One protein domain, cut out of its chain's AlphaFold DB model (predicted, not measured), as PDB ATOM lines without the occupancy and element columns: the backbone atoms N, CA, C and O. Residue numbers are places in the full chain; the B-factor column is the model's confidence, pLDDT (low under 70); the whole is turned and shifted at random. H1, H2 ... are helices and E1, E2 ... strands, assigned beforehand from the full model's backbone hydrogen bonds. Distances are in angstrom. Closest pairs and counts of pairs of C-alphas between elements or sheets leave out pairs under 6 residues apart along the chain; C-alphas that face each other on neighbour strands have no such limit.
ATOM      1  N   LEU A  19      16.057  47.366 -34.629       89.62
ATOM      2  CA  LEU A  19      16.107  47.312 -36.096       89.62
ATOM      3  C   LEU A  19      15.452  48.515 -36.781       89.62
ATOM      4  O   LEU A  19      15.716  48.766 -37.952       89.62
ATOM      5  N   THR A  20      14.596  49.244 -36.069       89.69
ATOM      6  CA  THR A  20      13.899  50.430 -36.585       89.69
ATOM      7  C   THR A  20      14.494  51.721 -36.040       89.69
ATOM      8  O   THR A  20      14.598  52.704 -36.767       89.69
ATOM      9  N   GLU A  21      14.934  51.723 -34.781       93.94
ATOM     10  CA  GLU A  21      15.486  52.918 -34.146       93.94
ATOM     11  C   GLU A  21      16.936  53.177 -34.552       93.94
ATOM     12  O   GLU A  21      17.285  54.332 -34.775       93.94
ATOM     13  N   LEU A  22      17.776  52.156 -34.750       94.31
ATOM     14  CA  LEU A  22      19.160  52.401 -35.160       94.31
ATOM     15  C   LEU A  22      19.259  53.113 -36.530       94.31
ATOM     16  O   LEU A  22      19.956  54.134 -36.601       94.31
ATOM     17  N   PRO A  23      18.554  52.681 -37.600       92.44
ATOM     18  CA  PRO A  23      18.517  53.437 -38.854       92.44
ATOM     19  C   PRO A  23      17.993  54.866 -38.661       92.44
ATOM     20  O   PRO A  23      18.630  55.819 -39.100       92.44
ATOM     21  N   ARG A  24      16.903  55.034 -37.904       94.25
ATOM     22  CA  ARG A  24      16.288  56.340 -37.639       94.25
ATOM     23  C   ARG A  24      17.225  57.313 -36.916       94.25
ATOM     24  O   ARG A  24      17.277  58.495 -37.252       94.25
ATOM     25  N   GLN A  25      17.952  56.857 -35.898       96.06
ATOM     26  CA  GLN A  25      18.907  57.713 -35.187       96.06
ATOM     27  C   GLN A  25      20.148  57.986 -36.048       96.06
ATOM     28  O   GLN A  25      20.692  59.084 -35.978       96.06
ATOM     29  N   SER A  26      20.542  57.051 -36.919       94.56
ATOM     30  CA  SER A  26      21.620  57.274 -37.896       94.56
ATOM     31  C   SER A  26      21.250  58.358 -38.918       94.56
ATOM     32  O   SER A  26      22.064  59.232 -39.206       94.56
ATOM     33  N   GLU A  27      20.008  58.368 -39.410       94.00
ATOM     34  CA  GLU A  27      19.492  59.434 -40.283       94.00
ATOM     35  C   GLU A  27      19.513  60.794 -39.578       94.00
ATOM     36  O   GLU A  27      20.049  61.763 -40.110       94.00
ATOM     37  N   LYS A  28      19.024  60.861 -38.332       95.38
ATOM     38  CA  LYS A  28      19.068  62.091 -37.526       95.38
ATOM     39  C   LYS A  28      20.492  62.571 -37.239       95.38
ATOM     40  O   LYS A  28      20.719  63.769 -37.117       95.38
ATOM     41  N   LEU A  29      21.453  61.666 -37.083       95.25
ATOM     42  CA  LEU A  29      22.853  62.040 -36.885       95.25
ATOM     43  C   LEU A  29      23.424  62.752 -38.127       95.25
ATOM     44  O   LEU A  29      24.175  63.727 -37.993       95.25
ATOM     45  N   ASN A  30      23.034  62.281 -39.315       92.44
ATOM     46  CA  ASN A  30      23.489  62.792 -40.605       92.44
ATOM     47  C   ASN A  30      22.710  64.032 -41.093       92.44
ATOM     48  O   ASN A  30      23.178  64.741 -41.973       92.44
ATOM     49  N   ASP A  31      21.538  64.331 -40.529       93.44
ATOM     50  CA  ASP A  31      20.701  65.450 -40.974       93.44
ATOM     51  C   ASP A  31      21.293  66.823 -40.569       93.44
ATOM     52  O   ASP A  31      21.302  67.166 -39.379       93.44
ATOM     53  N   PRO A  32      21.766  67.649 -41.529       91.25
ATOM     54  CA  PRO A  32      22.356  68.952 -41.232       91.25
ATOM     55  C   PRO A  32      21.317  70.010 -40.834       91.25
ATOM     56  O   PRO A  32      21.700  71.058 -40.316       91.25
ATOM     57  N   SER A  33      20.021  69.765 -41.061       95.19
ATOM     58  CA  SER A  33      18.944  70.678 -40.660       95.19
ATOM     59  C   SER A  33      18.652  70.622 -39.157       95.19
ATOM     60  O   SER A  33      18.078  71.557 -38.592       95.19
ATOM     61  N   LEU A  34      19.071  69.545 -38.486       96.31
ATOM     62  CA  LEU A  34      18.903  69.381 -37.050       96.31
ATOM     63  C   LEU A  34      19.948  70.176 -36.266       96.31
ATOM     64  O   LEU A  34      21.121  70.276 -36.627       96.31
ATOM     65  N   SER A  35      19.534  70.681 -35.103       97.06
ATOM     66  CA  SER A  35      20.447  71.349 -34.176       97.06
ATOM     67  C   SER A  35      21.552  70.404 -33.693       97.06
ATOM     68  O   SER A  35      21.348  69.195 -33.547       97.06
ATOM     69  N   MET A  36      22.707  70.965 -33.315       95.44
ATOM     70  CA  MET A  36      23.805  70.188 -32.721       95.44
ATOM     71  C   MET A  36      23.348  69.344 -31.524       95.44
ATOM     72  O   MET A  36      23.795  68.214 -31.368       95.44
ATOM     73  N   LYS A  37      22.417  69.850 -30.703       97.81
ATOM     74  CA  LYS A  37      21.859  69.108 -29.562       97.81
ATOM     75  C   LYS A  37      21.074  67.870 -30.006       97.81
ATOM     76  O   LYS A  37      21.212  66.812 -29.399       97.81
ATOM     77  N   GLN A  38      20.256  67.989 -31.052       97.75
ATOM     78  CA  GLN A  38      19.498  66.858 -31.598       97.75
ATOM     79  C   GLN A  38      20.427  65.813 -32.222       97.75
ATOM     80  O   GLN A  38      20.223  64.621 -31.995       97.75
ATOM     81  N   ARG A  39      21.462  66.254 -32.944       96.94
ATOM     82  CA  ARG A  39      22.476  65.370 -33.537       96.94
ATOM     83  C   ARG A  39      23.338  64.687 -32.473       96.94
ATOM     84  O   ARG A  39      23.588  63.495 -32.579       96.94
ATOM     85  N   ALA A  40      23.715  65.391 -31.404       96.56
ATOM     86  CA  ALA A  40      24.433  64.810 -30.268       96.56
ATOM     87  C   ALA A  40      23.595  63.744 -29.543       96.56
ATOM     88  O   ALA A  40      24.104  62.675 -29.225       96.56
ATOM     89  N   LEU A  41      22.296  63.993 -29.342       97.88
ATOM     90  CA  LEU A  41      21.391  62.983 -28.791       97.88
ATOM     91  C   LEU A  41      21.272  61.766 -29.720       97.88
ATOM     92  O   LEU A  41      21.286  60.633 -29.248       97.88
ATOM     93  N   ALA A  42      21.172  61.990 -31.033       97.44
ATOM     94  CA  ALA A  42      21.156  60.911 -32.016       97.44
ATOM     95  C   ALA A  42      22.457  60.091 -31.978       97.44
ATOM     96  O   ALA A  42      22.393  58.866 -31.977       97.44
ATOM     97  N   LEU A  43      23.618  60.744 -31.847       97.38
ATOM     98  CA  LEU A  43      24.908  60.075 -31.669       97.38
ATOM     99  C   LEU A  43      24.918  59.178 -30.426       97.38
ATOM    100  O   LEU A  43      25.311  58.021 -30.527       97.38
ATOM    101  N   SER A  44      24.457  59.676 -29.273       97.88
ATOM    102  CA  SER A  44      24.373  58.867 -28.050       97.88
ATOM    103  C   SER A  44      23.515  57.617 -28.252       97.88
ATOM    104  O   SER A  44      23.918  56.530 -27.838       97.88
ATOM    105  N   TRP A  45      22.376  57.746 -28.939       97.56
ATOM    106  CA  TRP A  45      21.539  56.597 -29.282       97.56
ATOM    107  C   TRP A  45      22.216  55.636 -30.257       97.56
ATOM    108  O   TRP A  45      22.123  54.432 -30.059       97.56
ATOM    109  N   VAL A  46      22.905  56.134 -31.285       97.94
ATOM    110  CA  VAL A  46      23.639  55.282 -32.234       97.94
ATOM    111  C   VAL A  46      24.704  54.465 -31.503       97.94
ATOM    112  O   VAL A  46      24.751  53.252 -31.676       97.94
ATOM    113  N   VAL A  47      25.511  55.094 -30.641       98.12
ATOM    114  CA  VAL A  47      26.531  54.388 -29.845       98.12
ATOM    115  C   VAL A  47      25.894  53.300 -28.976       98.12
ATOM    116  O   VAL A  47      26.379  52.172 -28.962       98.12
ATOM    117  N   HIS A  48      24.793  53.618 -28.290       97.88
ATOM    118  CA  HIS A  48      24.092  52.679 -27.415       97.88
ATOM    119  C   HIS A  48      23.486  51.498 -28.188       97.88
ATOM    120  O   HIS A  48      23.801  50.348 -27.905       97.88
ATOM    121  N   LEU A  49      22.697  51.776 -29.229       98.00
ATOM    122  CA  LEU A  49      21.986  50.757 -30.007       98.00
ATOM    123  C   LEU A  49      22.933  49.845 -30.798       98.00
ATOM    124  O   LEU A  49      22.615  48.675 -31.009       98.00
ATOM    125  N   VAL A  50      24.089  50.358 -31.245       98.44
ATOM    126  CA  VAL A  50      25.131  49.510 -31.845       98.44
ATOM    127  C   VAL A  50      25.723  48.563 -30.802       98.44
ATOM    128  O   VAL A  50      25.996  47.418 -31.144       98.44
ATOM    129  N   GLY A  51      25.889  48.986 -29.548       97.75
ATOM    130  CA  GLY A  51      26.282  48.083 -28.463       97.75
ATOM    131  C   GLY A  51      25.232  46.996 -28.217       97.75
ATOM    132  O   GLY A  51      25.536  45.808 -28.326       97.75
ATOM    133  N   ASP A  52      23.987  47.403 -27.978       98.12
ATOM    134  CA  ASP A  52      22.881  46.504 -27.629       98.12
ATOM    135  C   ASP A  52      22.625  45.431 -28.692       98.12
ATOM    136  O   ASP A  52      22.480  44.256 -28.373       98.12
ATOM    137  N   ILE A  53      22.621  45.788 -29.982       97.62
ATOM    138  CA  ILE A  53      22.359  44.808 -31.049       97.62
ATOM    139  C   ILE A  53      23.460  43.740 -31.177       97.62
ATOM    140  O   ILE A  53      23.230  42.702 -31.795       97.62
ATOM    141  N   HIS A  54      24.642  43.965 -30.595       98.38
ATOM    142  CA  HIS A  54      25.714  42.967 -30.522       98.38
ATOM    143  C   HIS A  54      25.651  42.109 -29.250       98.38
ATOM    144  O   HIS A  54      26.394  41.133 -29.142       98.38
ATOM    145  N   GLN A  55      24.753  42.416 -28.310       98.31
ATOM    146  CA  GLN A  55      24.441  41.546 -27.180       98.31
ATOM    147  C   GLN A  55      23.428  40.481 -27.658       98.31
ATOM    148  O   GLN A  55      22.305  40.826 -28.041       98.31
ATOM    149  N   PRO A  56      23.788  39.181 -27.686       98.06
ATOM    150  CA  PRO A  56      22.940  38.128 -28.257       98.06
ATOM    151  C   PRO A  56      21.484  38.122 -27.756       98.06
ATOM    152  O   PRO A  56      20.545  38.010 -28.549       98.06
ATOM    153  N   LEU A  57      21.276  38.309 -26.452       97.50
ATOM    154  CA  LEU A  57      19.966  38.279 -25.799       97.50
ATOM    155  C   LEU A  57      19.088  39.506 -26.091       97.50
ATOM    156  O   LEU A  57      17.884  39.457 -25.857       97.50
ATOM    157  N   HIS A  58      19.629  40.575 -26.682       96.88
ATOM    158  CA  HIS A  58      18.816  41.670 -27.239       96.88
ATOM    159  C   HIS A  58      18.212  41.300 -28.606       96.88
ATOM    160  O   HIS A  58      17.271  41.939 -29.090       96.88
ATOM    161  N   CYS A  59      18.710  40.234 -29.242       94.31
ATOM    162  CA  CYS A  59      18.282  39.802 -30.573       94.31
ATOM    163  C   CYS A  59      17.237  38.679 -30.545       94.31
ATOM    164  O   CYS A  59      16.375  38.626 -31.431       94.31
ATOM    165  N   ALA A  60      17.268  37.811 -29.533       90.88
ATOM    166  CA  ALA A  60      16.449  36.602 -29.463       90.88
ATOM    167  C   ALA A  60      15.780  36.416 -28.095       90.88
ATOM    168  O   ALA A  60      16.187  37.010 -27.109       90.88
ATOM    169  N   ALA A  61      14.771  35.549 -28.059       91.31
ATOM    170  CA  ALA A  61      14.199  34.993 -26.839       91.31
ATOM    171  C   ALA A  61      14.073  33.477 -27.030       91.31
ATOM    172  O   ALA A  61      13.818  33.023 -28.153       91.31
ATOM    173  N   LEU A  62      14.285  32.714 -25.962       92.56
ATOM    174  CA  LEU A  62      14.100  31.267 -25.952       92.56
ATOM    175  C   LEU A  62      12.618  30.937 -25.796       92.56
ATOM    176  O   LEU A  62      11.960  31.522 -24.941       92.56
ATOM    177  N   TYR A  63      12.120  30.005 -26.607       92.06
ATOM    178  CA  TYR A  63      10.774  29.443 -26.506       92.06
ATOM    179  C   TYR A  63      10.901  27.929 -26.391       92.06
ATOM    180  O   TYR A  63      11.420  27.295 -27.309       92.06
ATOM    181  N   ASP A  64      10.426  27.369 -25.288       90.81
ATOM    182  CA  ASP A  64      10.417  25.932 -25.014       90.81
ATOM    183  C   ASP A  64       9.283  25.586 -24.026       90.81
ATOM    184  O   ASP A  64       8.376  26.391 -23.798       90.81
ATOM    185  N   GLU A  65       9.315  24.383 -23.451       92.19
ATOM    186  CA  GLU A  65       8.324  23.927 -22.469       92.19
ATOM    187  C   GLU A  65       8.349  24.742 -21.161       92.19
ATOM    188  O   GLU A  65       7.304  24.913 -20.531       92.19
ATOM    189  N   ASN A  66       9.505  25.296 -20.779       90.81
ATOM    190  CA  ASN A  66       9.659  26.162 -19.608       90.81
ATOM    191  C   ASN A  66       9.216  27.607 -19.908       90.81
ATOM    192  O   ASN A  66       8.723  28.317 -19.028       90.81
ATOM    193  N   PHE A  67       9.359  28.043 -21.164       93.50
ATOM    194  CA  PHE A  67       9.088  29.403 -21.631       93.50
ATOM    195  C   PHE A  67       8.144  29.427 -22.849       93.50
ATOM    196  O   PHE A  67       8.536  29.885 -23.927       93.50
ATOM    197  N   PRO A  68       6.868  29.022 -22.707       91.88
ATOM    198  CA  PRO A  68       5.927  28.970 -23.834       91.88
ATOM    199  C   PRO A  68       5.635  30.349 -24.451       91.88
ATOM    200  O   PRO A  68       5.306  30.457 -25.630       91.88
ATOM    201  N   GLU A  69       5.782  31.417 -23.666       92.12
ATOM    202  CA  GLU A  69       5.609  32.814 -24.097       92.12
ATOM    203  C   GLU A  69       6.935  33.511 -24.426       92.12
ATOM    204  O   GLU A  69       6.969  34.710 -24.708       92.12
ATOM    205  N   GLY A  70       8.039  32.771 -24.376       92.12
ATOM    206  CA  GLY A  70       9.373  33.321 -24.490       92.12
ATOM    207  C   GLY A  70       9.958  33.735 -23.141       92.12
ATOM    208  O   GLY A  70       9.269  34.215 -22.236       92.12
ATOM    209  N   ASP A  71      11.272  33.616 -23.020       95.25
ATOM    210  CA  ASP A  71      12.017  33.965 -21.809       95.25
ATOM    211  C   ASP A  71      12.351  35.468 -21.686       95.25
ATOM    212  O   ASP A  71      13.097  35.889 -20.800       95.25
ATOM    213  N   SER A  72      11.795  36.297 -22.574       95.38
ATOM    214  CA  SER A  72      12.071  37.739 -22.650       95.38
ATOM    215  C   SER A  72      13.562  38.064 -22.833       95.38
ATOM    216  O   SER A  72      14.077  39.011 -22.237       95.38
ATOM    217  N   GLY A  73      14.259  37.267 -23.650       95.44
ATOM    218  CA  GLY A  73      15.682  37.446 -23.927       95.44
ATOM    219  C   GLY A  73      16.522  37.139 -22.699       95.44
ATOM    220  O   GLY A  73      17.323  37.963 -22.282       95.44
ATOM    221  N   GLY A  74      16.299  35.994 -22.063       97.75
ATOM    222  CA  GLY A  74      17.012  35.585 -20.856       97.75
ATOM    223  C   GLY A  74      16.605  36.309 -19.570       97.75
ATOM    224  O   GLY A  74      17.170  36.012 -18.523       97.75
ATOM    225  N   ASN A  75      15.642  37.240 -19.593       98.19
ATOM    226  CA  ASN A  75      15.189  37.943 -18.381       98.19
ATOM    227  C   ASN A  75      14.365  37.044 -17.449       98.19
ATOM    228  O   ASN A  75      14.402  37.220 -16.234       98.19
ATOM    229  N   ARG A  76      13.624  36.082 -18.008       97.69
ATOM    230  CA  ARG A  76      12.884  35.058 -17.250       97.69
ATOM    231  C   ARG A  76      13.700  33.787 -17.019       97.69
ATOM    232  O   ARG A  76      13.243  32.908 -16.299       97.69
ATOM    233  N   TYR A  77      14.871  33.685 -17.639       98.06
ATOM    234  CA  TYR A  77      15.759  32.540 -17.506       98.06
ATOM    235  C   TYR A  77      16.649  32.745 -16.282       98.06
ATOM    236  O   TYR A  77      17.693  33.392 -16.364       98.06
ATOM    237  N   CYS A  78      16.209  32.262 -15.128       98.31
ATOM    238  CA  CYS A  78      16.964  32.390 -13.888       98.31
ATOM    239  C   CYS A  78      18.110  31.372 -13.813       98.31
ATOM    240  O   CYS A  78      18.009  30.286 -14.374       98.31
ATOM    241  N   VAL A  79      19.205  31.735 -13.148       98.44
ATOM    242  CA  VAL A  79      20.416  30.924 -12.942       98.44
ATOM    243  C   VAL A  79      21.063  31.279 -11.604       98.44
ATOM    244  O   VAL A  79      20.831  32.362 -11.056       98.44
ATOM    245  N   TRP A  80      21.910  30.390 -11.098       98.25
ATOM    246  CA  TRP A  80      22.675  30.595  -9.872       98.25
ATOM    247  C   TRP A  80      24.155  30.859 -10.157       98.25
ATOM    248  O   TRP A  80      24.752  30.271 -11.060       98.25
ATOM    249  N   LEU A  81      24.737  31.777  -9.391       96.88
ATOM    250  CA  LEU A  81      26.172  32.026  -9.305       96.88
ATOM    251  C   LEU A  81      26.561  31.995  -7.825       96.88
ATOM    252  O   LEU A  81      26.495  33.012  -7.132       96.88
ATOM    253  N   GLY A  82      26.945  30.824  -7.328       94.88
ATOM    254  CA  GLY A  82      27.132  30.593  -5.902       94.88
ATOM    255  C   GLY A  82      25.823  30.795  -5.138       94.88
ATOM    256  O   GLY A  82      24.881  30.027  -5.280       94.88
ATOM    257  N   ASP A  83      25.762  31.831  -4.302       95.69
ATOM    258  CA  ASP A  83      24.566  32.205  -3.536       95.69
ATOM    259  C   ASP A  83      23.696  33.269  -4.230       95.69
ATOM    260  O   ASP A  83      22.637  33.640  -3.719       95.69
ATOM    261  N   GLN A  84      24.122  33.764  -5.394       96.38
ATOM    262  CA  GLN A  84      23.417  34.803  -6.135       96.38
ATOM    263  C   GLN A  84      22.449  34.191  -7.143       96.38
ATOM    264  O   GLN A  84      22.857  33.448  -8.033       96.38
ATOM    265  N   HIS A  85      21.174  34.572  -7.054       97.50
ATOM    266  CA  HIS A  85      20.158  34.248  -8.056       97.50
ATOM    267  C   HIS A  85      20.037  35.406  -9.047       97.50
ATOM    268  O   HIS A  85      19.703  36.531  -8.668       97.50
ATOM    269  N   LEU A  86      20.359  35.145 -10.310       97.31
ATOM    270  CA  LEU A  86      20.410  36.139 -11.382       97.31
ATOM    271  C   LEU A  86      19.537  35.682 -12.550       97.31
ATOM    272  O   LEU A  86      19.237  34.501 -12.692       97.31
ATOM    273  N   ASN A  87      19.161  36.606 -13.431       98.12
ATOM    274  CA  ASN A  87      18.665  36.224 -14.753       98.12
ATOM    275  C   ASN A  87      19.826  36.143 -15.755       98.12
ATOM    276  O   ASN A  87      20.838  36.840 -15.622       98.12
ATOM    277  N   LEU A  88      19.670  35.306 -16.778       98.31
ATOM    278  CA  LEU A  88      20.683  35.072 -17.797       98.31
ATOM    279  C   LEU A  88      21.000  36.347 -18.588       98.31
ATOM    280  O   LEU A  88      22.150  36.565 -18.957       98.31
ATOM    281  N   HIS A  89      20.021  37.237 -18.783       98.50
ATOM    282  CA  HIS A  89      20.251  38.540 -19.419       98.50
ATOM    283  C   HIS A  89      21.337  39.349 -18.698       98.50
ATOM    284  O   HIS A  89      22.288  39.812 -19.323       98.50
ATOM    285  N   THR A  90      21.258  39.419 -17.369       98.12
ATOM    286  CA  THR A  90      22.208  40.136 -16.507       98.12
ATOM    287  C   THR A  90      23.613  39.544 -16.606       98.12
ATOM    288  O   THR A  90      24.601  40.280 -16.627       98.12
ATOM    289  N   VAL A  91      23.724  38.218 -16.706       98.12
ATOM    290  CA  VAL A  91      25.010  37.521 -16.876       98.12
ATOM    291  C   VAL A  91      25.707  37.969 -18.162       98.12
ATOM    292  O   VAL A  91      26.912  38.229 -18.157       98.12
ATOM    293  N   TRP A  92      24.957  38.093 -19.257       98.44
ATOM    294  CA  TRP A  92      25.492  38.492 -20.561       98.44
ATOM    295  C   TRP A  92      25.735  40.001 -20.669       98.44
ATOM    296  O   TRP A  92      26.805  40.394 -21.134       98.44
ATOM    297  N   ASP A  93      24.836  40.842 -20.149       97.88
ATOM    298  CA  ASP A  93      25.044  42.299 -20.059       97.88
ATOM    299  C   ASP A  93      26.294  42.656 -19.236       97.88
ATOM    300  O   ASP A  93      26.981  43.639 -19.512       97.88
ATOM    301  N   SER A  94      26.638  41.830 -18.245       96.69
ATOM    302  CA  SER A  94      27.818  42.012 -17.390       96.69
ATOM    303  C   SER A  94      29.079  41.291 -17.890       96.69
ATOM    304  O   SER A  94      30.042  41.140 -17.131       96.69
ATOM    305  N   ALA A  95      29.103  40.867 -19.160       96.06
ATOM    306  CA  ALA A  95      30.205  40.143 -19.799       96.06
ATOM    307  C   ALA A  95      30.633  38.879 -19.035       96.06
ATOM    308  O   ALA A  95      31.786  38.741 -18.616       96.06
ATOM    309  N   GLY A  96      29.691  37.960 -18.813       96.00
ATOM    310  CA  GLY A  96      29.941  36.739 -18.045       96.00
ATOM    311  C   GLY A  96      30.247  37.056 -16.583       96.00
ATOM    312  O   GLY A  96      31.218  36.552 -16.020       96.00
ATOM    313  N   CYS A  97      29.460  37.958 -15.995       96.06
ATOM    314  CA  CYS A  97      29.585  38.425 -14.615       96.06
ATOM    315  C   CYS A  97      30.856  39.230 -14.281       96.06
ATOM    316  O   CYS A  97      31.055  39.636 -13.133       96.06
ATOM    317  N   ARG A  98      31.719  39.522 -15.265       94.12
ATOM    318  CA  ARG A  98      32.964  40.281 -15.064       94.12
ATOM    319  C   ARG A  98      32.720  41.709 -14.569       94.12
ATOM    320  O   ARG A  98      33.583  42.260 -13.880       94.12
ATOM    321  N   PHE A  99      31.574  42.287 -14.919       94.69
ATOM    322  CA  PHE A  99      31.192  43.663 -14.606       94.69
ATOM    323  C   PHE A  99      29.869  43.758 -13.828       94.69
ATOM    324  O   PHE A  99      29.160  44.751 -13.957       94.69
ATOM    325  N   LEU A 100      29.542  42.767 -12.983       92.81
ATOM    326  CA  LEU A 100      28.395  42.865 -12.052       92.81
ATOM    327  C   LEU A 100      28.528  44.021 -11.053       92.81
ATOM    328  O   LEU A 100      27.555  44.454 -10.445       92.81
ATOM    329  N   SER A 101      29.747  44.509 -10.845       90.62
ATOM    330  CA  SER A 101      30.029  45.676 -10.023       90.62
ATOM    331  C   SER A 101      30.933  46.642 -10.782       90.62
ATOM    332  O   SER A 101      31.740  46.201 -11.610       90.62
ATOM    333  N   PRO A 102      30.839  47.954 -10.499       89.69
ATOM    334  CA  PRO A 102      31.712  48.945 -11.107       89.69
ATOM    335  C   PRO A 102      33.192  48.586 -10.937       89.69
ATOM    336  O   PRO A 102      33.639  48.197  -9.857       89.69
ATOM    337  N   VAL A 103      33.964  48.758 -12.007       91.88
ATOM    338  CA  VAL A 103      35.419  48.564 -12.005       91.88
ATOM    339  C   VAL A 103      36.136  49.904 -12.122       91.88
ATOM    340  O   VAL A 103      35.577  50.889 -12.604       91.88
ATOM    341  N   SER A 104      37.404  49.951 -11.715       94.56
ATOM    342  CA  SER A 104      38.229  51.141 -11.937       94.56
ATOM    343  C   SER A 104      38.477  51.384 -13.429       94.56
ATOM    344  O   SER A 104      38.510  50.452 -14.238       94.56
ATOM    345  N   THR A 105      38.736  52.641 -13.789       93.81
ATOM    346  CA  THR A 105      39.081  53.047 -15.161       93.81
ATOM    347  C   THR A 105      40.268  52.260 -15.721       93.81
ATOM    348  O   THR A 105      40.216  51.801 -16.857       93.81
ATOM    349  N   ASN A 106      41.302  52.011 -14.909       94.69
ATOM    350  CA  ASN A 106      42.468  51.216 -15.310       94.69
ATOM    351  C   ASN A 106      42.109  49.754 -15.612       94.69
ATOM    352  O   ASN A 106      42.630  49.171 -16.562       94.69
ATOM    353  N   ARG A 107      41.207  49.151 -14.825       92.50
ATOM    354  CA  ARG A 107      40.726  47.782 -15.064       92.50
ATOM    355  C   ARG A 107      39.917  47.700 -16.354       92.50
ATOM    356  O   ARG A 107      40.116  46.760 -17.120       92.50
ATOM    357  N   LEU A 108      39.061  48.688 -16.610       93.56
ATOM    358  CA  LEU A 108      38.308  48.783 -17.858       93.56
ATOM    359  C   LEU A 108      39.240  48.971 -19.067       93.56
ATOM    360  O   LEU A 108      39.111  48.255 -20.054       93.56
ATOM    361  N   ALA A 109      40.226  49.867 -18.974       94.75
ATOM    362  CA  ALA A 109      41.205  50.098 -20.038       94.75
ATOM    363  C   ALA A 109      42.029  48.839 -20.357       94.75
ATOM    364  O   ALA A 109      42.248  48.520 -21.529       94.75
ATOM    365  N   GLY A 110      42.445  48.094 -19.327       95.88
ATOM    366  CA  GLY A 110      43.132  46.814 -19.497       95.88
ATOM    367  C   GLY A 110      42.258  45.769 -20.193       95.88
ATOM    368  O   GLY A 110      42.728  45.099 -21.110       95.88
ATOM    369  N   PHE A 111      40.978  45.676 -19.816       94.81
ATOM    370  CA  PHE A 111      40.010  44.793 -20.474       94.81
ATOM    371  C   PHE A 111      39.837  45.135 -21.958       94.81
ATOM    372  O   PHE A 111      39.992  44.260 -22.804       94.81
ATOM    373  N   VAL A 112      39.589  46.407 -22.285       94.38
ATOM    374  CA  VAL A 112      39.422  46.858 -23.676       94.38
ATOM    375  C   VAL A 112      40.681  46.577 -24.500       94.38
ATOM    376  O   VAL A 112      40.585  46.041 -25.603       94.38
ATOM    377  N   SER A 113      41.866  46.874 -23.954       97.00
ATOM    378  CA  SER A 113      43.141  46.615 -24.639       97.00
ATOM    379  C   SER A 113      43.333  45.125 -24.931       97.00
ATOM    380  O   SER A 113      43.716  44.759 -26.041       97.00
ATOM    381  N   HIS A 114      43.022  44.263 -23.957       96.75
ATOM    382  CA  HIS A 114      43.073  42.815 -24.137       96.75
ATOM    383  C   HIS A 114      42.084  42.344 -25.209       96.75
ATOM    384  O   HIS A 114      42.486  41.658 -26.148       96.75
ATOM    385  N   ALA A 115      40.818  42.757 -25.113       97.44
ATOM    386  CA  ALA A 115      39.771  42.342 -26.038       97.44
ATOM    387  C   ALA A 115      40.120  42.709 -27.490       97.44
ATOM    388  O   ALA A 115      40.018  41.856 -28.373       97.44
ATOM    389  N   ILE A 116      40.599  43.939 -27.736       97.81
ATOM    390  CA  ILE A 116      41.038  44.395 -29.068       97.81
ATOM    391  C   ILE A 116      42.227  43.568 -29.566       97.81
ATOM    392  O   ILE A 116      42.240  43.157 -30.724       97.81
ATOM    393  N   GLN A 117      43.212  43.293 -28.703       98.06
ATOM    394  CA  GLN A 117      44.382  42.493 -29.071       98.06
ATOM    395  C   GLN A 117      44.002  41.063 -29.480       98.06
ATOM    396  O   GLN A 117      44.571  40.536 -30.433       98.06
ATOM    397  N   GLN A 118      43.053  40.437 -28.777       98.06
ATOM    398  CA  GLN A 118      42.576  39.087 -29.101       98.06
ATOM    399  C   GLN A 118      41.662  39.059 -30.335       98.06
ATOM    400  O   GLN A 118      41.550  38.035 -31.005       98.06
ATOM    401  N   ASN A 119      41.023  40.185 -30.662       98.19
ATOM    402  CA  ASN A 119      40.053  40.303 -31.747       98.19
ATOM    403  C   ASN A 119      40.448  41.431 -32.725       98.19
ATOM    404  O   ASN A 119      39.703  42.404 -32.894       98.19
ATOM    405  N   PRO A 120      41.615  41.345 -33.394       97.69
ATOM    406  CA  PRO A 120      42.010  42.346 -34.380       97.69
ATOM    407  C   PRO A 120      40.999  42.399 -35.532       97.69
ATOM    408  O   PRO A 120      40.305  41.425 -35.816       97.69
ATOM    409  N   VAL A 121      40.934  43.525 -36.249       96.19
ATOM    410  CA  VAL A 121      39.991  43.695 -37.374       96.19
ATOM    411  C   VAL A 121      40.138  42.609 -38.451       96.19
ATOM    412  O   VAL A 121      39.156  42.226 -39.084       96.19
ATOM    413  N   SER A 122      41.342  42.049 -38.618       96.75
ATOM    414  CA  SER A 122      41.619  40.926 -39.523       96.75
ATOM    415  C   SER A 122      40.871  39.638 -39.160       96.75
ATOM    416  O   SER A 122      40.644  38.813 -40.041       96.75
ATOM    417  N   SER A 123      40.426  39.482 -37.908       97.12
ATOM    418  CA  SER A 123      39.554  38.385 -37.463       97.12
ATOM    419  C   SER A 123      38.103  38.526 -37.948       97.12
ATOM    420  O   SER A 123      37.310  37.599 -37.786       97.12
ATOM    421  N   PHE A 124      37.743  39.667 -38.552       96.56
ATOM    422  CA  PHE A 124      36.394  40.001 -39.023       96.56
ATOM    423  C   PHE A 124      36.398  40.522 -40.471       96.56
ATOM    424  O   PHE A 124      35.896  41.622 -40.733       96.56
ATOM    425  N   PRO A 125      36.969  39.772 -41.430       90.44
ATOM    426  CA  PRO A 125      37.289  40.283 -42.764       90.44
ATOM    427  C   PRO A 125      36.068  40.838 -43.509       90.44
ATOM    428  O   PRO A 125      36.188  41.813 -44.248       90.44
ATOM    429  N   THR A 126      34.890  40.251 -43.292       92.88
ATOM    430  CA  THR A 126      33.627  40.702 -43.892       92.88
ATOM    431  C   THR A 126      32.692  41.317 -42.857       92.88
ATOM    432  O   THR A 126      32.057  42.338 -43.122       92.88
ATOM    433  N   GLN A 127      32.637  40.748 -41.648       96.06
ATOM    434  CA  GLN A 127      31.677  41.139 -40.618       96.06
ATOM    435  C   GLN A 127      31.862  42.588 -40.171       96.06
ATOM    436  O   GLN A 127      30.865  43.299 -40.037       96.06
ATOM    437  N   ALA A 128      33.106  43.047 -39.985       94.94
ATOM    438  CA  ALA A 128      33.387  44.400 -39.500       94.94
ATOM    439  C   ALA A 128      32.923  45.496 -40.472       94.94
ATOM    440  O   ALA A 128      32.684  46.620 -40.048       94.94
ATOM    441  N   ARG A 129      32.780  45.175 -41.766       93.69
ATOM    442  CA  ARG A 129      32.331  46.107 -42.813       93.69
ATOM    443  C   ARG A 129      30.828  46.055 -43.077       93.69
ATOM    444  O   ARG A 129      30.317  46.920 -43.785       93.69
ATOM    445  N   SER A 130      30.118  45.063 -42.540       94.50
ATOM    446  CA  SER A 130      28.659  45.020 -42.640       94.50
ATOM    447  C   SER A 130      28.062  46.157 -41.819       94.50
ATOM    448  O   SER A 130      28.316  46.230 -40.620       94.50
ATOM    449  N   LEU A 131      27.261  47.015 -42.457       93.62
ATOM    450  CA  LEU A 131      26.533  48.125 -41.825       93.62
ATOM    451  C   LEU A 131      25.016  47.898 -41.788       93.62
ATOM    452  O   LEU A 131      24.261  48.855 -41.637       93.62
ATOM    453  N   ASP A 132      24.576  46.653 -41.984       92.25
ATOM    454  CA  ASP A 132      23.167  46.270 -41.947       92.25
ATOM    455  C   ASP A 132      22.783  45.734 -40.552       92.25
ATOM    456  O   ASP A 132      23.189  44.622 -40.194       92.25
ATOM    457  N   PRO A 133      21.958  46.467 -39.776       92.56
ATOM    458  CA  PRO A 133      21.501  46.023 -38.462       92.56
ATOM    459  C   PRO A 133      20.747  44.692 -38.490       92.56
ATOM    460  O   PRO A 133      20.794  43.940 -37.517       92.56
ATOM    461  N   TYR A 134      20.055  44.369 -39.589       91.88
ATOM    462  CA  TYR A 134      19.356  43.091 -39.685       91.88
ATOM    463  C   TYR A 134      20.351  41.932 -39.665       91.88
ATOM    464  O   TYR A 134      20.194  41.020 -38.853       91.88
ATOM    465  N   THR A 135      21.410  42.011 -40.476       94.19
ATOM    466  CA  THR A 135      22.526  41.055 -40.467       94.19
ATOM    467  C   THR A 135      23.117  40.889 -39.065       94.19
ATOM    468  O   THR A 135      23.228  39.758 -38.595       94.19
ATOM    469  N   TRP A 136      23.411  41.986 -38.358       96.88
ATOM    470  CA  TRP A 136      23.957  41.936 -36.992       96.88
ATOM    471  C   TRP A 136      23.019  41.208 -36.024       96.88
ATOM    472  O   TRP A 136      23.440  40.333 -35.273       96.88
ATOM    473  N   SER A 137      21.716  41.484 -36.116       95.56
ATOM    474  CA  SER A 137      20.717  40.785 -35.311       95.56
ATOM    475  C   SER A 137      20.663  39.283 -35.610       95.56
ATOM    476  O   SER A 137      20.433  38.483 -34.704       95.56
ATOM    477  N   GLN A 138      20.872  38.863 -36.867       94.81
ATOM    478  CA  GLN A 138      20.875  37.434 -37.199       94.81
ATOM    479  C   GLN A 138      22.113  36.721 -36.639       94.81
ATOM    480  O   GLN A 138      21.993  35.568 -36.229       94.81
ATOM    481  N   GLU A 139      23.261  37.400 -36.584       96.69
ATOM    482  CA  GLU A 139      24.468  36.901 -35.911       96.69
ATOM    483  C   GLU A 139      24.226  36.731 -34.404       96.69
ATOM    484  O   GLU A 139      24.568  35.691 -33.845       96.69
ATOM    485  N   GLY A 140      23.563  37.699 -33.757       96.81
ATOM    486  CA  GLY A 140      23.171  37.609 -32.346       96.81
ATOM    487  C   GLY A 140      22.255  36.415 -32.054       96.81
ATOM    488  O   GLY A 140      22.483  35.674 -31.101       96.81
ATOM    489  N   VAL A 141      21.269  36.157 -32.920       95.62
ATOM    490  CA  VAL A 141      20.419  34.957 -32.809       95.62
ATOM    491  C   VAL A 141      21.246  33.675 -32.907       95.62
ATOM    492  O   VAL A 141      20.974  32.717 -32.186       95.62
ATOM    493  N   GLU A 142      22.228  33.627 -33.805       96.56
ATOM    494  CA  GLU A 142      23.068  32.439 -33.947       96.56
ATOM    495  C   GLU A 142      23.911  32.195 -32.693       96.56
ATOM    496  O   GLU A 142      23.970  31.069 -32.208       96.56
ATOM    497  N   LEU A 143      24.449  33.254 -32.081       97.94
ATOM    498  CA  LEU A 143      25.141  33.155 -30.793       97.94
ATOM    499  C   LEU A 143      24.228  32.652 -29.675       97.94
ATOM    500  O   LEU A 143      24.679  31.889 -28.818       97.94
ATOM    501  N   CYS A 144      22.941  33.015 -29.690       97.12
ATOM    502  CA  CYS A 144      21.989  32.432 -28.751       97.12
ATOM    503  C   CYS A 144      21.917  30.906 -28.883       97.12
ATOM    504  O   CYS A 144      21.958  30.207 -27.872       97.12
ATOM    505  N   ARG A 145      21.877  30.394 -30.118       93.38
ATOM    506  CA  ARG A 145      21.799  28.953 -30.404       93.38
ATOM    507  C   ARG A 145      23.090  28.206 -30.115       93.38
ATOM    508  O   ARG A 145      23.037  27.091 -29.620       93.38
ATOM    509  N   SER A 146      24.236  28.793 -30.452       94.81
ATOM    510  CA  SER A 146      25.531  28.112 -30.364       94.81
ATOM    511  C   SER A 146      26.247  28.330 -29.033       94.81
ATOM    512  O   SER A 146      27.280  27.707 -28.770       94.81
ATOM    513  N   SER A 147      25.816  29.305 -28.228       95.31
ATOM    514  CA  SER A 147      26.594  29.740 -27.064       95.31
ATOM    515  C   SER A 147      25.783  30.124 -25.839       95.31
ATOM    516  O   SER A 147      26.185  29.720 -24.753       95.31
ATOM    517  N   VAL A 148      24.679  30.864 -25.980       97.62
ATOM    518  CA  VAL A 148      23.922  31.343 -24.810       97.62
ATOM    519  C   VAL A 148      23.173  30.213 -24.107       97.62
ATOM    520  O   VAL A 148      23.326  30.072 -22.899       97.62
ATOM    521  N   TYR A 149      22.420  29.395 -24.846       96.81
ATOM    522  CA  TYR A 149      21.499  28.400 -24.273       96.81
ATOM    523  C   TYR A 149      21.974  26.938 -24.403       96.81
ATOM    524  O   TYR A 149      21.152  26.033 -24.408       96.81
ATOM    525  N   THR A 150      23.274  26.672 -24.590       91.38
ATOM    526  CA  THR A 150      23.757  25.297 -24.872       91.38
ATOM    527  C   THR A 150      24.197  24.506 -23.646       91.38
ATOM    528  O   THR A 150      24.077  23.290 -23.644       91.38
ATOM    529  N   ASP A 151      24.756  25.179 -22.641       90.81
ATOM    530  CA  ASP A 151      25.445  24.544 -21.504       90.81
ATOM    531  C   ASP A 151      24.962  25.148 -20.172       90.81
ATOM    532  O   ASP A 151      25.748  25.396 -19.257       90.81
ATOM    533  N   VAL A 152      23.672  25.483 -20.111       95.62
ATOM    534  CA  VAL A 152      23.015  26.127 -18.973       95.62
ATOM    535  C   VAL A 152      21.556  25.697 -18.937       95.62
ATOM    536  O   VAL A 152      20.916  25.644 -19.977       95.62
ATOM    537  N   GLU A 153      21.023  25.444 -17.748       95.81
ATOM    538  CA  GLU A 153      19.624  25.060 -17.526       95.81
ATOM    539  C   GLU A 153      18.920  26.125 -16.672       95.81
ATOM    540  O   GLU A 153      19.600  26.810 -15.893       95.81
ATOM    541  N   PRO A 154      17.591  26.296 -16.790       96.44
ATOM    542  CA  PRO A 154      16.845  27.195 -15.918       96.44
ATOM    543  C   PRO A 154      17.006  26.781 -14.453       96.44
ATOM    544  O   PRO A 154      16.945  25.600 -14.121       96.44
ATOM    545  N   ASP A 155      17.246  27.762 -13.588       97.44
ATOM    546  CA  ASP A 155      17.584  27.596 -12.170       97.44
ATOM    547  C   ASP A 155      18.797  26.676 -11.910       97.44
ATOM    548  O   ASP A 155      18.985  26.174 -10.801       97.44
ATOM    549  N   GLY A 156      19.660  26.488 -12.913       97.12
ATOM    550  CA  GLY A 156      20.930  25.779 -12.791       97.12
ATOM    551  C   GLY A 156      22.075  26.668 -12.297       97.12
ATOM    552  O   GLY A 156      22.052  27.890 -12.446       97.12
ATOM    553  N   GLU A 157      23.111  26.039 -11.739       98.12
ATOM    554  CA  GLU A 157      24.360  26.703 -11.345       98.12
ATOM    555  C   GLU A 157      25.251  26.974 -12.567       98.12
ATOM    556  O   GLU A 157      25.537  26.071 -13.362       98.12
ATOM    557  N   LEU A 158      25.739  28.208 -12.704       97.94
ATOM    558  CA  LEU A 158      26.662  28.589 -13.766       97.94
ATOM    559  C   LEU A 158      28.047  27.995 -13.526       97.94
ATOM    560  O   LEU A 158      28.729  28.277 -12.541       97.94
ATOM    561  N   THR A 159      28.525  27.226 -14.499       97.31
ATOM    562  CA  THR A 159      29.872  26.663 -14.437       97.31
ATOM    563  C   THR A 159      30.937  27.708 -14.775       97.31
ATOM    564  O   THR A 159      30.714  28.662 -15.527       97.31
ATOM    565  N   SER A 160      32.160  27.485 -14.283       96.81
ATOM    566  CA  SER A 160      33.321  28.307 -14.657       96.81
ATOM    567  C   SER A 160      33.554  28.339 -16.173       96.81
ATOM    568  O   SER A 160      33.991  29.357 -16.712       96.81
ATOM    569  N   ASP A 161      33.263  27.239 -16.869       97.56
ATOM    570  CA  ASP A 161      33.446  27.146 -18.316       97.56
ATOM    571  C   ASP A 161      32.365  27.907 -19.083       97.56
ATOM    572  O   ASP A 161      32.692  28.590 -20.056       97.56
ATOM    573  N   TYR A 162      31.120  27.900 -18.595       97.88
ATOM    574  CA  TYR A 162      30.063  28.754 -19.135       97.88
ATOM    575  C   TYR A 162      30.443  30.235 -19.029       97.88
ATOM    576  O   TYR A 162      30.427  30.956 -20.028       97.88
ATOM    577  N   LEU A 163      30.871  30.685 -17.844       97.81
ATOM    578  CA  LEU A 163      31.282  32.076 -17.617       97.81
ATOM    579  C   LEU A 163      32.459  32.481 -18.513       97.81
ATOM    580  O   LEU A 163      32.470  33.575 -19.077       97.81
ATOM    581  N   ARG A 164      33.438  31.586 -18.697       97.12
ATOM    582  CA  ARG A 164      34.575  31.812 -19.599       97.12
ATOM    583  C   ARG A 164      34.120  31.945 -21.052       97.12
ATOM    584  O   ARG A 164      34.560  32.861 -21.738       97.12
ATOM    585  N   LYS A 165      33.229  31.064 -21.517       97.56
ATOM    586  CA  LYS A 165      32.657  31.102 -22.871       97.56
ATOM    587  C   LYS A 165      31.852  32.382 -23.106       97.56
ATOM    588  O   LYS A 165      32.021  33.020 -24.150       97.56
ATOM    589  N   ALA A 166      31.026  32.781 -22.139       97.81
ATOM    590  CA  ALA A 166      30.251  34.019 -22.183       97.81
ATOM    591  C   ALA A 166      31.168  35.251 -22.250       97.81
ATOM    592  O   ALA A 166      30.970  36.112 -23.108       97.81
ATOM    593  N   LEU A 167      32.218  35.301 -21.423       97.75
ATOM    594  CA  LEU A 167      33.213  36.375 -21.444       97.75
ATOM    595  C   LEU A 167      33.919  36.469 -22.803       97.75
ATOM    596  O   LEU A 167      33.895  37.532 -23.418       97.75
ATOM    597  N   THR A 168      34.484  35.368 -23.308       97.50
ATOM    598  CA  THR A 168      35.191  35.354 -24.601       97.50
ATOM    599  C   THR A 168      34.271  35.766 -25.755       97.50
ATOM    600  O   THR A 168      34.672  36.502 -26.658       97.50
ATOM    601  N   THR A 169      33.010  35.321 -25.728       98.06
ATOM    602  CA  THR A 169      32.007  35.717 -26.729       98.06
ATOM    603  C   THR A 169      31.696  37.208 -26.633       98.06
ATOM    604  O   THR A 169      31.660  37.896 -27.653       98.06
ATOM    605  N   THR A 170      31.520  37.719 -25.414       97.81
ATOM    606  CA  THR A 170      31.227  39.132 -25.163       97.81
ATOM    607  C   THR A 170      32.385  40.028 -25.596       97.81
ATOM    608  O   THR A 170      32.155  41.023 -26.274       97.81
ATOM    609  N   GLU A 171      33.634  39.661 -25.302       98.06
ATOM    610  CA  GLU A 171      34.825  40.387 -25.768       98.06
ATOM    611  C   GLU A 171      34.845  40.511 -27.296       98.06
ATOM    612  O   GLU A 171      35.033  41.605 -27.835       98.06
ATOM    613  N   LYS A 172      34.574  39.406 -28.003       98.44
ATOM    614  CA  LYS A 172      34.482  39.394 -29.466       98.44
ATOM    615  C   LYS A 172      33.375  40.319 -29.981       98.44
ATOM    616  O   LYS A 172      33.606  41.056 -30.940       98.44
ATOM    617  N   GLN A 173      32.192  40.294 -29.362       98.56
ATOM    618  CA  GLN A 173      31.053  41.127 -29.765       98.56
ATOM    619  C   GLN A 173      31.266  42.612 -29.468       98.56
ATOM    620  O   GLN A 173      31.001  43.437 -30.339       98.56
ATOM    621  N   ILE A 174      31.826  42.963 -28.306       98.06
ATOM    622  CA  ILE A 174      32.196  44.345 -27.968       98.06
ATOM    623  C   ILE A 174      33.152  44.896 -29.028       98.06
ATOM    624  O   ILE A 174      32.920  45.977 -29.569       98.06
ATOM    625  N   VAL A 175      34.194  44.145 -29.385       98.50
ATOM    626  CA  VAL A 175      35.183  44.603 -30.368       98.50
ATOM    627  C   VAL A 175      34.587  44.712 -31.774       98.50
ATOM    628  O   VAL A 175      34.795  45.721 -32.449       98.50
ATOM    629  N   LEU A 176      33.797  43.724 -32.203       98.62
ATOM    630  CA  LEU A 176      33.103  43.775 -33.491       98.62
ATOM    631  C   LEU A 176      32.139  44.970 -33.574       98.62
ATOM    632  O   LEU A 176      32.123  45.669 -34.591       98.62
ATOM    633  N   SER A 177      31.396  45.242 -32.497       98.38
ATOM    634  CA  SER A 177      30.508  46.404 -32.397       98.38
ATOM    635  C   SER A 177      31.287  47.713 -32.534       98.38
ATOM    636  O   SER A 177      30.867  48.597 -33.278       98.38
ATOM    637  N   GLY A 178      32.472  47.808 -31.917       98.12
ATOM    638  CA  GLY A 178      33.353  48.970 -32.011       98.12
ATOM    639  C   GLY A 178      33.839  49.228 -33.438       98.12
ATOM    640  O   GLY A 178      33.786  50.365 -33.906       98.12
ATOM    641  N   TYR A 179      34.241  48.182 -34.169       98.12
ATOM    642  CA  TYR A 179      34.619  48.330 -35.578       98.12
ATOM    643  C   TYR A 179      33.443  48.787 -36.443       98.12
ATOM    644  O   TYR A 179      33.592  49.709 -37.243       98.12
ATOM    645  N   ARG A 180      32.265  48.178 -36.277       98.19
ATOM    646  CA  ARG A 180      31.056  48.549 -37.029       98.19
ATOM    647  C   ARG A 180      30.597  49.968 -36.715       98.19
ATOM    648  O   ARG A 180      30.228  50.695 -37.633       98.19
ATOM    649  N   LEU A 181      30.666  50.375 -35.447       97.81
ATOM    650  CA  LEU A 181      30.379  51.739 -35.014       97.81
ATOM    651  C   LEU A 181      31.328  52.733 -35.686       97.81
ATOM    652  O   LEU A 181      30.855  53.727 -36.225       97.81
ATOM    653  N   ALA A 182      32.636  52.454 -35.712       96.44
ATOM    654  CA  ALA A 182      33.608  53.317 -36.380       96.44
ATOM    655  C   ALA A 182      33.262  53.512 -37.867       96.44
ATOM    656  O   ALA A 182      33.099  54.645 -38.311       96.44
ATOM    657  N   TRP A 183      33.017  52.425 -38.610       95.31
ATOM    658  CA  TRP A 183      32.611  52.510 -40.020       95.31
ATOM    659  C   TRP A 183      31.274  53.233 -40.225       95.31
ATOM    660  O   TRP A 183      31.107  53.968 -41.201       95.31
ATOM    661  N   LEU A 184      30.308  53.031 -39.323       94.75
ATOM    662  CA  LEU A 184      29.014  53.709 -39.374       94.75
ATOM    663  C   LEU A 184      29.166  55.221 -39.163       94.75
ATOM    664  O   LEU A 184      28.539  55.997 -39.886       94.75
ATOM    665  N   LEU A 185      29.990  55.634 -38.196       94.56
ATOM    666  CA  LEU A 185      30.263  57.040 -37.899       94.56
ATOM    667  C   LEU A 185      31.052  57.705 -39.025       94.56
ATOM    668  O   LEU A 185      30.646  58.777 -39.463       94.56
ATOM    669  N   ASP A 186      32.084  57.049 -39.559       92.69
ATOM    670  CA  ASP A 186      32.836  57.547 -40.716       92.69
ATOM    671  C   ASP A 186      31.902  57.798 -41.905       92.69
ATOM    672  O   ASP A 186      31.947  58.860 -42.520       92.69
ATOM    673  N   ARG A 187      30.979  56.868 -42.191       88.44
ATOM    674  CA  ARG A 187      29.983  57.044 -43.260       88.44
ATOM    675  C   ARG A 187      29.001  58.186 -42.981       88.44
ATOM    676  O   ARG A 187      28.578  58.853 -43.917       88.44
ATOM    677  N   SER A 188      28.597  58.369 -41.725       85.31
ATOM    678  CA  SER A 188      27.546  59.328 -41.342       85.31
ATOM    679  C   SER A 188      28.070  60.744 -41.097       85.31
ATOM    680  O   SER A 188      27.281  61.681 -41.055       85.31
ATOM    681  N   LEU A 189      29.378  60.897 -40.874       84.38
ATOM    682  CA  LEU A 189      30.025  62.169 -40.542       84.38
ATOM    683  C   LEU A 189      31.067  62.603 -41.579       84.38
ATOM    684  O   LEU A 189      31.615  63.699 -41.452       84.38
ATOM    685  N   ALA A 190      31.339  61.784 -42.601       78.19
ATOM    686  CA  ALA A 190      32.124  62.214 -43.748       78.19
ATOM    687  C   ALA A 190      31.507  63.489 -44.340       78.19
ATOM    688  O   ALA A 190      30.304  63.561 -44.594       78.19
TER     689      ALA A 190
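Overview. This is residues 19 to 190 of the 195 residues of an uncharacterized protein of Phycisphaerales bacterium (UniProt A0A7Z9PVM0). The long helix H7 makes the main axis, with H6 beside it running the opposite way, the helical hairpin of H1 and H2 beside its later half, and H5 crossing its middle. Near H7's beginning sits a small hairpin of two antiparallel strands, E1 and E2. The 172 printed residues, mostly helix by class, hold H1, H2, H3, E1, E2, H4, H5, H6 and H7 in that order. The whole is compact, with a radius of gyration of the C-alphas of 17.3 A and spans of 52 by 39 by 31 A.

Arrangement. H1, residues 19 to 30, and H2, residues 36 to 53, touch, closest at the C-alphas of Leu 29 and Arg 39, 4.7 A. H3, residues 56 to 59, touches H6, residues 133 to 148, closest at the C-alphas of Pro 56 and Gly 140, 4.1 A. In the hairpin of E1, residues 78 to 81, and E2, residues 84 to 87, N 79 and O 86 are within hydrogen-bond range at 2.8 A. H4, residues 88 to 93, is close to H3 but not clearly touching, with the C-alphas of Leu 57 and His 89 6.4 A apart. H5, residues 105 to 118, touches H7, residues 160 to 189, about perpendicular at 87 degrees; their closest C-alphas, of Ala 115 and Glu 171, are 5.3 A apart. H1, H2, H6 and H7 form a bundle, helices grouped together. Every O i to N i+4 pair is within range in H2, H4, H5, H6 and H7; H1 has 7 of 8, and H3 is too short.

Along the chain. H1 begins at C-alpha 19 (16.107, 47.312, -36.096). H2 is 25.5 A long, H5 20.0 A and H6 20.2 A. H7, 42.7 A long, ends at C-alpha 189 (30.025, 62.169, -40.542).

Size, cuts and confidence. The printed part has no cut. The links H3 to E1, H4 to H5, H5 to H6 and H6 to H7 are long. No printed residue is under 70.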